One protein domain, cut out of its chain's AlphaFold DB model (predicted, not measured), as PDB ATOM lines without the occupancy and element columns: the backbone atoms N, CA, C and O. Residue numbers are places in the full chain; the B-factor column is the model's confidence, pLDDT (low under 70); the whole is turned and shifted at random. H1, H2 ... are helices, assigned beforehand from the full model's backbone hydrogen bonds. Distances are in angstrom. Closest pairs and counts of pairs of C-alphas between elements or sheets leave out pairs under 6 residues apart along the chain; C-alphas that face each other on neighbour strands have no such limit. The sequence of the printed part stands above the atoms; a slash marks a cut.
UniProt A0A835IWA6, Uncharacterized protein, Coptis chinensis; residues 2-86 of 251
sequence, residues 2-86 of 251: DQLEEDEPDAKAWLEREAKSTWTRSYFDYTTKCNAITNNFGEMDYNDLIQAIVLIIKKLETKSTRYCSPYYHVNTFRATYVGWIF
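AT A GLANCE: This is residues 2 to 86 of the 251 residues of an uncharacterized protein of Coptis chinensis (UniProt A0A835IWA6). The longest helix, H4, follows H3 in one slanting row through the middle of an open, flat zigzag; two long links fold back from this row, one to H1 and H2 at one end, the other to H5 at the far end. The helices make no common core, and H3, H4 and H5 touch no helix. The printed part has 85 residues with five named helices, H1 to H5 in chain order, and no named strand; its class is all helix. It is extended, with a radius of gyration of the C-alphas of 19.9 A and spans of 53 by 38 by 17 A.

IN THESE COORDINATES: H4, residues 46 to 59, is 19.7 A long and begins at C-alpha 46 at (129.607, 138.976, 110.398). H3 is residues 35 to 43, 11.8 A. H2 is residues 9 to 17, 12.6 A, and H1 is residues 2 to 7, 9.2 A, from C-alpha 2 at (151.250, 123.895, 97.740). H5, residues 74 to 81, 10.5 A, ends at C-alpha 81 at (116.452, 157.179, 91.702).

HOW THE PARTS SIT: H4 and H3 meet only through their tight link of 2 residues. H4 and H5 are apart, and so are H2 and H3. H1 and H2 only just touch, only at the corner by their tight link, with 3 pairs of C-alphas within 8 A; the closest C-alphas, those of Glu 5 and Lys 12, are 6.2 A apart. They run opposite ways at a steep tilt of 49 degrees. In H2, H3, H4 and H5 every O i to N i+4 pair is within hydrogen-bond range; in H1 0 of 2 are, and 1 of 3 O i to N i+3 pairs.

THE WHOLE: The C-alphas farthest apart, those of Arg 17 and Gly 83, are 56.2 A apart. The printed part has no cut. The links from H2 to H3, 17 residues, and from H4 to H5, 14 residues, are long. Mean pLDDT of the printed part is 75.7; residues 2 to 5, 21 and 33 to 47 are under 70.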
ATOM      1  N   ASP A   2     150.076 123.988  98.623       56.66
ATOM      2  CA  ASP A   2     151.250 123.895  97.740       56.66
ATOM      3  C   ASP A   2     151.372 125.084  96.764       56.66
ATOM      4  O   ASP A   2     152.436 125.664  96.637       56.66
ATOM      5  N   GLN A   3     150.259 125.557  96.188       61.94
ATOM      6  CA  GLN A   3     150.249 126.775  95.352       61.94
ATOM      7  C   GLN A   3     150.539 128.073  96.135       61.94
ATOM      8  O   GLN A   3     151.010 129.039  95.563       61.94
ATOM      9  N   LEU A   4     150.265 128.105  97.447       65.94
ATOM     10  CA  LEU A   4     150.553 129.272  98.297       65.94
ATOM     11  C   LEU A   4     152.051 129.352  98.643       65.94
ATOM     12  O   LEU A   4     152.565 130.429  98.907       65.94
ATOM     13  N   GLU A   5     152.731 128.204  98.676       67.50
ATOM     14  CA  GLU A   5     154.161 128.116  98.976       67.50
ATOM     15  C   GLU A   5     155.028 128.712  97.868       67.50
ATOM     16  O   GLU A   5     156.043 129.332  98.168       67.50
ATOM     17  N   GLU A   6     154.618 128.534  96.612       71.25
ATOM     18  CA  GLU A   6     155.322 129.085  95.451       71.25
ATOM     19  C   GLU A   6     155.103 130.596  95.312       71.25
ATOM     20  O   GLU A   6     156.054 131.321  95.028       71.25
ATOM     21  N   ASP A   7     153.875 131.069  95.553       71.06
ATOM     22  CA  ASP A   7     153.515 132.472  95.338       71.06
ATOM     23  C   ASP A   7     153.948 133.382  96.503       71.06
ATOM     24  O   ASP A   7     154.476 134.467  96.259       71.06
ATOM     25  N   GLU A   8     153.752 132.967  97.766       74.88
ATOM     26  CA  GLU A   8     154.046 133.798  98.947       74.88
ATOM     27  C   GLU A   8     154.570 132.987 100.154       74.88
ATOM     28  O   GLU A   8     153.802 132.583 101.042       74.88
ATOM     29  N   PRO A   9     155.900 132.797 100.266       79.69
ATOM     30  CA  PRO A   9     156.495 132.039 101.369       79.69
ATOM     31  C   PRO A   9     156.276 132.706 102.737       79.69
ATOM     32  O   PRO A   9     156.112 132.011 103.744       79.69
ATOM     33  N   ASP A  10     156.194 134.039 102.782       79.62
ATOM     34  CA  ASP A  10     155.945 134.802 104.012       79.62
ATOM     35  C   ASP A  10     154.536 134.549 104.569       79.62
ATOM     36  O   ASP A  10     154.349 134.377 105.780       79.62
ATOM     37  N   ALA A  11     153.540 134.448 103.685       78.06
ATOM     38  CA  ALA A  11     152.164 134.147 104.056       78.06
ATOM     39  C   ALA A  11     152.033 132.714 104.600       78.06
ATOM     40  O   ALA A  11     151.323 132.475 105.583       78.06
ATOM     41  N   LYS A  12     152.771 131.756 104.023       79.75
ATOM     42  CA  LYS A  12     152.859 130.383 104.546       79.75
ATOM     43  C   LYS A  12     153.502 130.348 105.936       79.75
ATOM     44  O   LYS A  12     152.931 129.748 106.847       79.75
ATOM     45  N   ALA A  13     154.635 131.026 106.120       84.19
ATOM     46  CA  ALA A  13     155.320 131.098 107.411       84.19
ATOM     47  C   ALA A  13     154.419 131.699 108.506       84.19
ATOM     48  O   ALA A  13     154.414 131.242 109.652       84.19
ATOM     49  N   TRP A  14     153.604 132.693 108.147       82.62
ATOM     50  CA  TRP A  14     152.614 133.272 109.048       82.62
ATOM     51  C   TRP A  14     151.503 132.279 109.431       82.62
ATOM     52  O   TRP A  14     151.185 132.146 110.614       82.62
ATOM     53  N   LEU A  15     150.951 131.540 108.462       80.38
ATOM     54  CA  LEU A  15     149.892 130.547 108.701       80.38
ATOM     55  C   LEU A  15     150.332 129.382 109.587       80.38
ATOM     56  O   LEU A  15     149.518 128.842 110.333       80.38
ATOM     57  N   GLU A  16     151.594 128.969 109.484       82.88
ATOM     58  CA  GLU A  16     152.144 127.883 110.298       82.88
ATOM     59  C   GLU A  16     152.426 128.319 111.740       82.88
ATOM     60  O   GLU A  16     152.330 127.504 112.660       82.88
ATOM     61  N   ARG A  17     152.724 129.605 111.951       84.31
ATOM     62  CA  ARG A  17     152.926 130.187 113.284       84.31
ATOM     63  C   ARG A  17     151.612 130.405 114.029       84.31
ATOM     64  O   ARG A  17     151.556 130.235 115.245       84.31
ATOM     65  N   GLU A  18     150.589 130.841 113.310       82.44
ATOM     66  CA  GLU A  18     149.397 131.441 113.891       82.44
ATOM     67  C   GLU A  18     148.217 130.453 113.946       82.44
ATOM     68  O   GLU A  18     148.044 129.594 113.075       82.44
ATOM     69  N   ALA A  19     147.372 130.548 114.976       78.06
ATOM     70  CA  ALA A  19     146.222 129.658 115.106       78.06
ATOM     71  C   ALA A  19     145.196 129.903 113.986       78.06
ATOM     72  O   ALA A  19     144.930 131.033 113.596       78.06
ATOM     73  N   LYS A  20     144.533 128.842 113.510       73.12
ATOM     74  CA  LYS A  20     143.552 128.934 112.406       73.12
ATOM     75  C   LYS A  20     142.422 129.945 112.632       73.12
ATOM     76  O   LYS A  20     141.851 130.436 111.665       73.12
ATOM     77  N   SER A  21     142.085 130.228 113.890       68.44
ATOM     78  CA  SER A  21     141.056 131.193 114.294       68.44
ATOM     79  C   SER A  21     141.496 132.653 114.186       68.44
ATOM     80  O   SER A  21     140.652 133.534 114.193       68.44
ATOM     81  N   THR A  22     142.800 132.922 114.122       71.50
ATOM     82  CA  THR A  22     143.367 134.273 113.993       71.50
ATOM     83  C   THR A  22     143.837 134.565 112.566       71.50
ATOM     84  O   THR A  22     144.411 135.619 112.298       71.50
ATOM     85  N   TRP A  23     143.557 133.655 111.627       80.31
ATOM     86  CA  TRP A  23     143.866 133.824 110.212       80.31
ATOM     87  C   TRP A  23     143.050 134.968 109.597       80.31
ATOM     88  O   TRP A  23     141.823 134.945 109.627       80.31
ATOM     89  N   THR A  24     143.720 135.950 108.995       70.56
ATOM     90  CA  THR A  24     143.095 137.115 108.354       70.56
ATOM     91  C   THR A  24     143.625 137.285 106.938       70.56
ATOM     92  O   THR A  24     144.772 136.949 106.645       70.56
ATOM     93  N   ARG A  25     142.787 137.825 106.049       74.88
ATOM     94  CA  ARG A  25     143.133 138.039 104.641       74.88
ATOM     95  C   ARG A  25     144.177 139.142 104.433       74.88
ATOM     96  O   ARG A  25     144.806 139.155 103.388       74.88
ATOM     97  N   SER A  26     144.395 140.030 105.406       75.12
ATOM     98  CA  SER A  26     145.278 141.202 105.255       75.12
ATOM     99  C   SER A  26     146.759 140.879 105.037       75.12
ATOM    100  O   SER A  26     147.500 141.759 104.617       75.12
ATOM    101  N   TYR A  27     147.195 139.658 105.351       72.00
ATOM    102  CA  TYR A  27     148.582 139.209 105.174       72.00
ATOM    103  C   TYR A  27     148.824 138.478 103.845       72.00
ATOM    104  O   TYR A  27     149.896 137.918 103.666       72.00
ATOM    105  N   PHE A  28     147.831 138.446 102.954       72.88
ATOM    106  CA  PHE A  28     147.895 137.752 101.669       72.88
ATOM    107  C   PHE A  28     147.761 138.756 100.541       72.88
ATOM    108  O   PHE A  28     146.943 139.680 100.640       72.88
ATOM    109  N   ASP A  29     148.461 138.511  99.440       75.44
ATOM    110  CA  ASP A  29     148.230 139.263  98.217       75.44
ATOM    111  C   ASP A  29     146.774 139.139  97.708       75.44
ATOM    112  O   ASP A  29     146.017 138.185  97.970       75.44
ATOM    113  N   TYR A  30     146.334 140.164  96.977       71.56
ATOM    114  CA  TYR A  30     144.976 140.236  96.440       71.56
ATOM    115  C   TYR A  30     144.741 139.194  95.339       71.56
ATOM    116  O   TYR A  30     143.597 138.773  95.133       71.56
ATOM    117  N   THR A  31     145.800 138.740  94.662       72.06
ATOM    118  CA  THR A  31     145.711 137.761  93.571       72.06
ATOM    119  C   THR A  31     145.557 136.321  94.069       72.06
ATOM    120  O   THR A  31     144.963 135.482  93.381       72.06
ATOM    121  N   THR A  32     145.994 136.032  95.296       71.12
ATOM    122  CA  THR A  32     146.055 134.672  95.832       71.12
ATOM    123  C   THR A  32     144.687 134.194  96.325       71.12
ATOM    124  O   THR A  32     144.114 134.686  97.303       71.12
ATOM    125  N   LYS A  33     144.124 133.181  95.655       63.28
ATOM    126  CA  LYS A  33     142.819 132.592  96.007       63.28
ATOM    127  C   LYS A  33     142.954 131.592  97.159       63.28
ATOM    128  O   LYS A  33     142.888 130.380  96.968       63.28
ATOM    129  N   CYS A  34     143.107 132.091  98.385       65.94
ATOM    130  CA  CYS A  34     143.081 131.243  99.577       65.94
ATOM    131  C   CYS A  34     141.634 130.965 100.025       65.94
ATOM    132  O   CYS A  34     141.037 131.720 100.800       65.94
ATOM    133  N   ASN A  35     141.052 129.858  99.544       62.12
ATOM    134  CA  ASN A  35     139.681 129.461  99.898       62.12
ATOM    135  C   ASN A  35     139.492 129.233 101.406       62.12
ATOM    136  O   ASN A  35     138.420 129.513 101.924       62.12
ATOM    137  N   ALA A  36     140.522 128.776 102.124       61.12
ATOM    138  CA  ALA A  36     140.431 128.526 103.564       61.12
ATOM    139  C   ALA A  36     140.224 129.820 104.374       61.12
ATOM    140  O   ALA A  36     139.417 129.847 105.297       61.12
ATOM    141  N   ILE A  37     140.900 130.908 103.994       60.81
ATOM    142  CA  ILE A  37     140.770 132.215 104.656       60.81
ATOM    143  C   ILE A  37     139.523 132.942 104.177       60.81
ATOM    144  O   ILE A  37     138.872 133.617 104.958       60.81
ATOM    145  N   THR A  38     139.158 132.772 102.908       59.25
ATOM    146  CA  THR A  38     137.918 133.340 102.366       59.25
ATOM    147  C   THR A  38     136.696 132.726 103.049       59.25
ATOM    148  O   THR A  38     135.764 133.446 103.395       59.25
ATOM    149  N   ASN A  39     136.724 131.416 103.320       55.78
ATOM    150  CA  ASN A  39     135.659 130.744 104.055       55.78
ATOM    151  C   ASN A  39     135.647 131.155 105.534       55.78
ATOM    152  O   ASN A  39     134.580 131.399 106.074       55.78
ATOM    153  N   ASN A  40     136.816 131.358 106.155       56.97
ATOM    154  CA  ASN A  40     136.885 131.984 107.476       56.97
ATOM    155  C   ASN A  40     136.407 133.444 107.456       56.97
ATOM    156  O   ASN A  40     135.826 133.868 108.427       56.97
ATOM    157  N   PHE A  41     136.577 134.228 106.391       54.91
ATOM    158  CA  PHE A  41     136.047 135.599 106.339       54.91
ATOM    159  C   PHE A  41     134.519 135.614 106.183       54.91
ATOM    160  O   PHE A  41     133.867 136.534 106.657       54.91
ATOM    161  N   GLY A  42     133.946 134.601 105.524       55.31
ATOM    162  CA  GLY A  42     132.496 134.416 105.415       55.31
ATOM    163  C   GLY A  42     131.853 133.790 106.657       55.31
ATOM    164  O   GLY A  42     130.709 134.113 106.968       55.31
ATOM    165  N   GLU A  43     132.575 132.915 107.365       52.22
ATOM    166  CA  GLU A  43     132.092 132.201 108.558       52.22
ATOM    167  C   GLU A  43     132.508 132.854 109.886       52.22
ATOM    168  O   GLU A  43     131.810 132.667 110.876       52.22
ATOM    169  N   MET A  44     133.591 133.642 109.922       54.28
ATOM    170  CA  MET A  44     133.950 134.494 111.056       54.28
ATOM    171  C   MET A  44     133.005 135.694 111.039       54.28
ATOM    172  O   MET A  44     133.260 136.746 110.459       54.28
ATOM    173  N   ASP A  45     131.881 135.487 111.712       58.31
ATOM    174  CA  ASP A  45     131.380 136.453 112.673       58.31
ATOM    175  C   ASP A  45     130.890 137.787 112.099       58.31
ATOM    176  O   ASP A  45     130.765 138.750 112.850       58.31
ATOM    177  N   TYR A  46     130.484 137.871 110.824       59.78
ATOM    178  CA  TYR A  46     129.607 138.976 110.398       59.78
ATOM    179  C   TYR A  46     128.391 139.056 111.321       59.78
ATOM    180  O   TYR A  46     128.024 140.137 111.762       59.78
ATOM    181  N   ASN A  47     127.818 137.912 111.696       65.19
ATOM    182  CA  ASN A  47     126.699 137.864 112.628       65.19
ATOM    183  C   ASN A  47     127.076 138.332 114.036       65.19
ATOM    184  O   ASN A  47     126.278 139.039 114.646       65.19
ATOM    185  N   ASP A  48     128.252 137.988 114.559       71.88
ATOM    186  CA  ASP A  48     128.646 138.380 115.919       71.88
ATOM    187  C   ASP A  48     129.112 139.840 115.975       71.88
ATOM    188  O   ASP A  48     128.785 140.558 116.919       71.88
ATOM    189  N   LEU A  49     129.772 140.333 114.925       75.38
ATOM    190  CA  LEU A  49     130.132 141.739 114.767       75.38
ATOM    191  C   LEU A  49     128.886 142.612 114.551       75.38
ATOM    192  O   LEU A  49     128.756 143.659 115.185       75.38
ATOM    193  N   ILE A  50     127.920 142.161 113.740       77.81
ATOM    194  CA  ILE A  50     126.611 142.816 113.589       77.81
ATOM    195  C   ILE A  50     125.866 142.820 114.929       77.81
ATOM    196  O   ILE A  50     125.362 143.865 115.339       77.81
ATOM    197  N   GLN A  51     125.825 141.695 115.649       76.81
ATOM    198  CA  GLN A  51     125.193 141.620 116.970       76.81
ATOM    199  C   GLN A  51     125.860 142.561 117.981       76.81
ATOM    200  O   GLN A  51     125.160 143.277 118.699       76.81
ATOM    201  N   ALA A  52     127.193 142.618 118.013       79.31
ATOM    202  CA  ALA A  52     127.942 143.521 118.879       79.31
ATOM    203  C   ALA A  52     127.648 144.994 118.554       79.31
ATOM    204  O   ALA A  52     127.363 145.778 119.462       79.31
ATOM    205  N   ILE A  53     127.630 145.368 117.270       80.81
ATOM    206  CA  ILE A  53     127.279 146.723 116.821       80.81
ATOM    207  C   ILE A  53     125.836 147.070 117.214       80.81
ATOM    208  O   ILE A  53     125.594 148.146 117.763       80.81
ATOM    209  N   VAL A  54     124.878 146.158 117.019       81.69
ATOM    210  CA  VAL A  54     123.476 146.358 117.426       81.69
ATOM    211  C   VAL A  54     123.354 146.541 118.941       81.69
ATOM    212  O   VAL A  54     122.618 147.418 119.395       81.69
ATOM    213  N   LEU A  55     124.080 145.755 119.742       83.62
ATOM    214  CA  LEU A  55     124.101 145.891 121.202       83.62
ATOM    215  C   LEU A  55     124.692 147.232 121.648       83.62
ATOM    216  O   LEU A  55     124.163 147.845 122.573       83.62
ATOM    217  N   ILE A  56     125.757 147.699 120.995       84.06
ATOM    218  CA  ILE A  56     126.364 149.006 121.274       84.06
ATOM    219  C   ILE A  56     125.382 150.131 120.938       84.06
ATOM    220  O   ILE A  56     125.144 150.991 121.779       84.06
ATOM    221  N   ILE A  57     124.749 150.099 119.762       82.69
ATOM    222  CA  ILE A  57     123.761 151.109 119.344       82.69
ATOM    223  C   ILE A  57     122.589 151.173 120.335       82.69
ATOM    224  O   ILE A  57     122.198 152.267 120.743       82.69
ATOM    225  N   LYS A  58     122.080 150.012 120.776       80.50
ATOM    226  CA  LYS A  58     121.024 149.921 121.800       80.50
ATOM    227  C   LYS A  58     121.469 150.498 123.144       80.50
ATOM    228  O   LYS A  58     120.733 151.282 123.726       80.50
ATOM    229  N   LYS A  59     122.662 150.135 123.627       85.00
ATOM    230  CA  LYS A  59     123.205 150.622 124.911       85.00
ATOM    231  C   LYS A  59     123.486 152.119 124.915       85.00
ATOM    232  O   LYS A  59     123.345 152.756 125.948       85.00
ATOM    233  N   LEU A  60     123.932 152.654 123.784       84.19
ATOM    234  CA  LEU A  60     124.210 154.076 123.635       84.19
ATOM    235  C   LEU A  60     122.935 154.894 123.383       84.19
ATOM    236  O   LEU A  60     123.038 156.112 123.284       84.19
ATOM    237  N   GLU A  61     121.771 154.248 123.228       80.38
ATOM    238  CA  GLU A  61     120.497 154.885 122.855       80.38
ATOM    239  C   GLU A  61     120.650 155.840 121.658       80.38
ATOM    240  O   GLU A  61     120.007 156.884 121.543       80.38
ATOM    241  N   THR A  62     121.547 155.488 120.735       79.69
ATOM    242  CA  THR A  62     121.855 156.317 119.570       79.69
ATOM    243  C   THR A  62     121.085 155.824 118.360       79.69
ATOM    244  O   THR A  62     120.841 154.632 118.175       79.69
ATOM    245  N   LYS A  63     120.721 156.750 117.472       78.25
ATOM    246  CA  LYS A  63     120.185 156.381 116.162       78.25
ATOM    247  C   LYS A  63     121.321 155.799 115.318       78.25
ATOM    248  O   LYS A  63     122.317 156.481 115.076       78.25
ATOM    249  N   SER A  64     121.149 154.567 114.840       77.06
ATOM    250  CA  SER A  64     122.113 153.867 113.972       77.06
ATOM    251  C   SER A  64     122.506 154.684 112.735       77.06
ATOM    252  O   SER A  64     123.641 154.608 112.271       77.06
ATOM    253  N   THR A  65     121.597 155.539 112.256       77.12
ATOM    254  CA  THR A  65     121.793 156.454 111.124       77.12
ATOM    255  C   THR A  65     122.966 157.416 111.302       77.12
ATOM    256  O   THR A  65     123.449 157.951 110.315       77.12
ATOM    257  N   ARG A  66     123.442 157.657 112.531       82.00
ATOM    258  CA  ARG A  66     124.594 158.536 112.796       82.00
ATOM    259  C   ARG A  66     125.936 157.903 112.406       82.00
ATOM    260  O   ARG A  66     126.911 158.623 112.227       82.00
ATOM    261  N   TYR A  67     125.978 156.577 112.293       81.44
ATOM    262  CA  TYR A  67     127.173 155.805 111.938       81.44
ATOM    263  C   TYR A  67     127.152 155.312 110.489       81.44
ATOM    264  O   TYR A  67     128.112 154.700 110.031       81.44
ATOM    265  N   CYS A  68     126.056 155.557 109.771       81.56
ATOM    266  CA  CYS A  68     125.937 155.222 108.364       81.56
ATOM    267  C   CYS A  68     126.307 156.445 107.517       81.56
ATOM    268  O   CYS A  68     125.996 157.577 107.881       81.56
ATOM    269  N   SER A  69     126.984 156.227 106.392       87.12
ATOM    270  CA  SER A  69     127.284 157.315 105.458       87.12
ATOM    271  C   SER A  69     125.986 157.872 104.846       87.12
ATOM    272  O   SER A  69     125.100 157.068 104.535       87.12
ATOM    273  N   PRO A  70     125.881 159.196 104.583       89.19
ATOM    274  CA  PRO A  70     124.738 159.818 103.906       89.19
ATOM    275  C   PRO A  70     124.287 159.098 102.627       89.19
ATOM    276  O   PRO A  70     123.099 159.093 102.309       89.19
ATOM    277  N   TYR A  71     125.209 158.434 101.924       88.56
ATOM    278  CA  TYR A  71     124.919 157.657 100.715       88.56
ATOM    279  C   TYR A  71     123.955 156.480 100.928       88.56
ATOM    280  O   TYR A  71     123.245 156.110  99.999       88.56
ATOM    281  N   TYR A  72     123.877 155.924 102.138       87.06
ATOM    282  CA  TYR A  72     122.987 154.804 102.466       87.06
ATOM    283  C   TYR A  72     121.636 155.245 103.056       87.06
ATOM    284  O   TYR A  72     120.847 154.408 103.493       87.06
ATOM    285  N   HIS A  73     121.341 156.547 103.102       88.50
ATOM    286  CA  HIS A  73     120.048 157.023 103.593       88.50
ATOM    287  C   HIS A  73     118.945 156.844 102.548       88.50
ATOM    288  O   HIS A  73     119.154 157.054 101.355       88.50
ATOM    289  N   VAL A  74     117.726 156.568 103.025       87.88
ATOM    290  CA  VAL A  74     116.523 156.448 102.181       87.88
ATOM    291  C   VAL A  74     116.288 157.712 101.354       87.88
ATOM    292  O   VAL A  74     115.920 157.613 100.191       87.88
ATOM    293  N   ASN A  75     116.538 158.898 101.917       90.94
ATOM    294  CA  ASN A  75     116.381 160.159 101.187       90.94
ATOM    295  C   ASN A  75     117.354 160.258 100.007       90.94
ATOM    296  O   ASN A  75     116.950 160.674  98.928       90.94
ATOM    297  N   THR A  76     118.602 159.828 100.197       91.69
ATOM    298  CA  THR A  76     119.615 159.804  99.135       91.69
ATOM    299  C   THR A  76     119.249 158.780  98.071       91.69
ATOM    300  O   THR A  76     119.284 159.105  96.894       91.69
ATOM    301  N   PHE A  77     118.804 157.582  98.463       89.12
ATOM    302  CA  PHE A  77     118.278 156.588  97.523       89.12
ATOM    303  C   PHE A  77     117.111 157.153  96.701       89.12
ATOM    304  O   PHE A  77     117.145 157.124  95.474       89.12
ATOM    305  N   ARG A  78     116.105 157.732  97.370       89.81
ATOM    306  CA  ARG A  78     114.951 158.351  96.708       89.81
ATOM    307  C   ARG A  78     115.377 159.459  95.756       89.81
ATOM    308  O   ARG A  78     114.860 159.490  94.656       89.81
ATOM    309  N   ALA A  79     116.314 160.324  96.144       90.44
ATOM    310  CA  ALA A  79     116.800 161.415  95.302       90.44
ATOM    311  C   ALA A  79     117.602 160.919  94.089       90.44
ATOM    312  O   ALA A  79     117.418 161.434  92.994       90.44
ATOM    313  N   THR A  80     118.459 159.912  94.262       91.31
ATOM    314  CA  THR A  80     119.254 159.341  93.165       91.31
ATOM    315  C   THR A  80     118.372 158.657  92.126       91.31
ATOM    316  O   THR A  80     118.635 158.763  90.934       91.31
ATOM    317  N   TYR A  81     117.328 157.959  92.575       86.44
ATOM    318  CA  TYR A  81     116.452 157.179  91.702       86.44
ATOM    319  C   TYR A  81     115.113 157.859  91.397       86.44
ATOM    320  O   TYR A  81     114.251 157.243  90.764       86.44
ATOM    321  N   VAL A  82     114.921 159.117  91.812       87.00
ATOM    322  CA  VAL A  82     113.699 159.867  91.500       87.00
ATOM    323  C   VAL A  82     113.577 159.991  89.982       87.00
ATOM    324  O   VAL A  82     114.491 160.462  89.309       87.00
ATOM    325  N   GLY A  83     112.473 159.499  89.424       80.81
ATOM    326  CA  GLY A  83     112.241 159.485  87.974       80.81
ATOM    327  C   GLY A  83     112.966 158.382  87.191       80.81
ATOM    328  O   GLY A  83     112.762 158.293  85.985       80.81
ATOM    329  N   TRP A  84     113.772 157.535  87.841       77.75
ATOM    330  CA  TRP A  84     114.440 156.386  87.203       77.75
ATOM    331  C   TRP A  84     113.810 155.052  87.593       77.75
ATOM    332  O   TRP A  84     113.733 154.140  86.774       77.75
ATOM    333  N   ILE A  85     113.351 154.937  88.841       79.75
ATOM    334  CA  ILE A  85     112.574 153.792  89.310       79.75
ATOM    335  C   ILE A  85     111.128 154.257  89.419       79.75
ATOM    336  O   ILE A  85     110.761 154.962  90.361       79.75
ATOM    337  N   PHE A  86     110.316 153.881  88.437       76.56
ATOM    338  CA  PHE A  86     108.873 154.018  88.552       76.56
ATOM    339  C   PHE A  86     108.396 153.003  89.593       76.56
ATOM    340  O   PHE A  86     108.821 151.843  89.533       76.56
TER     341      PHE A  86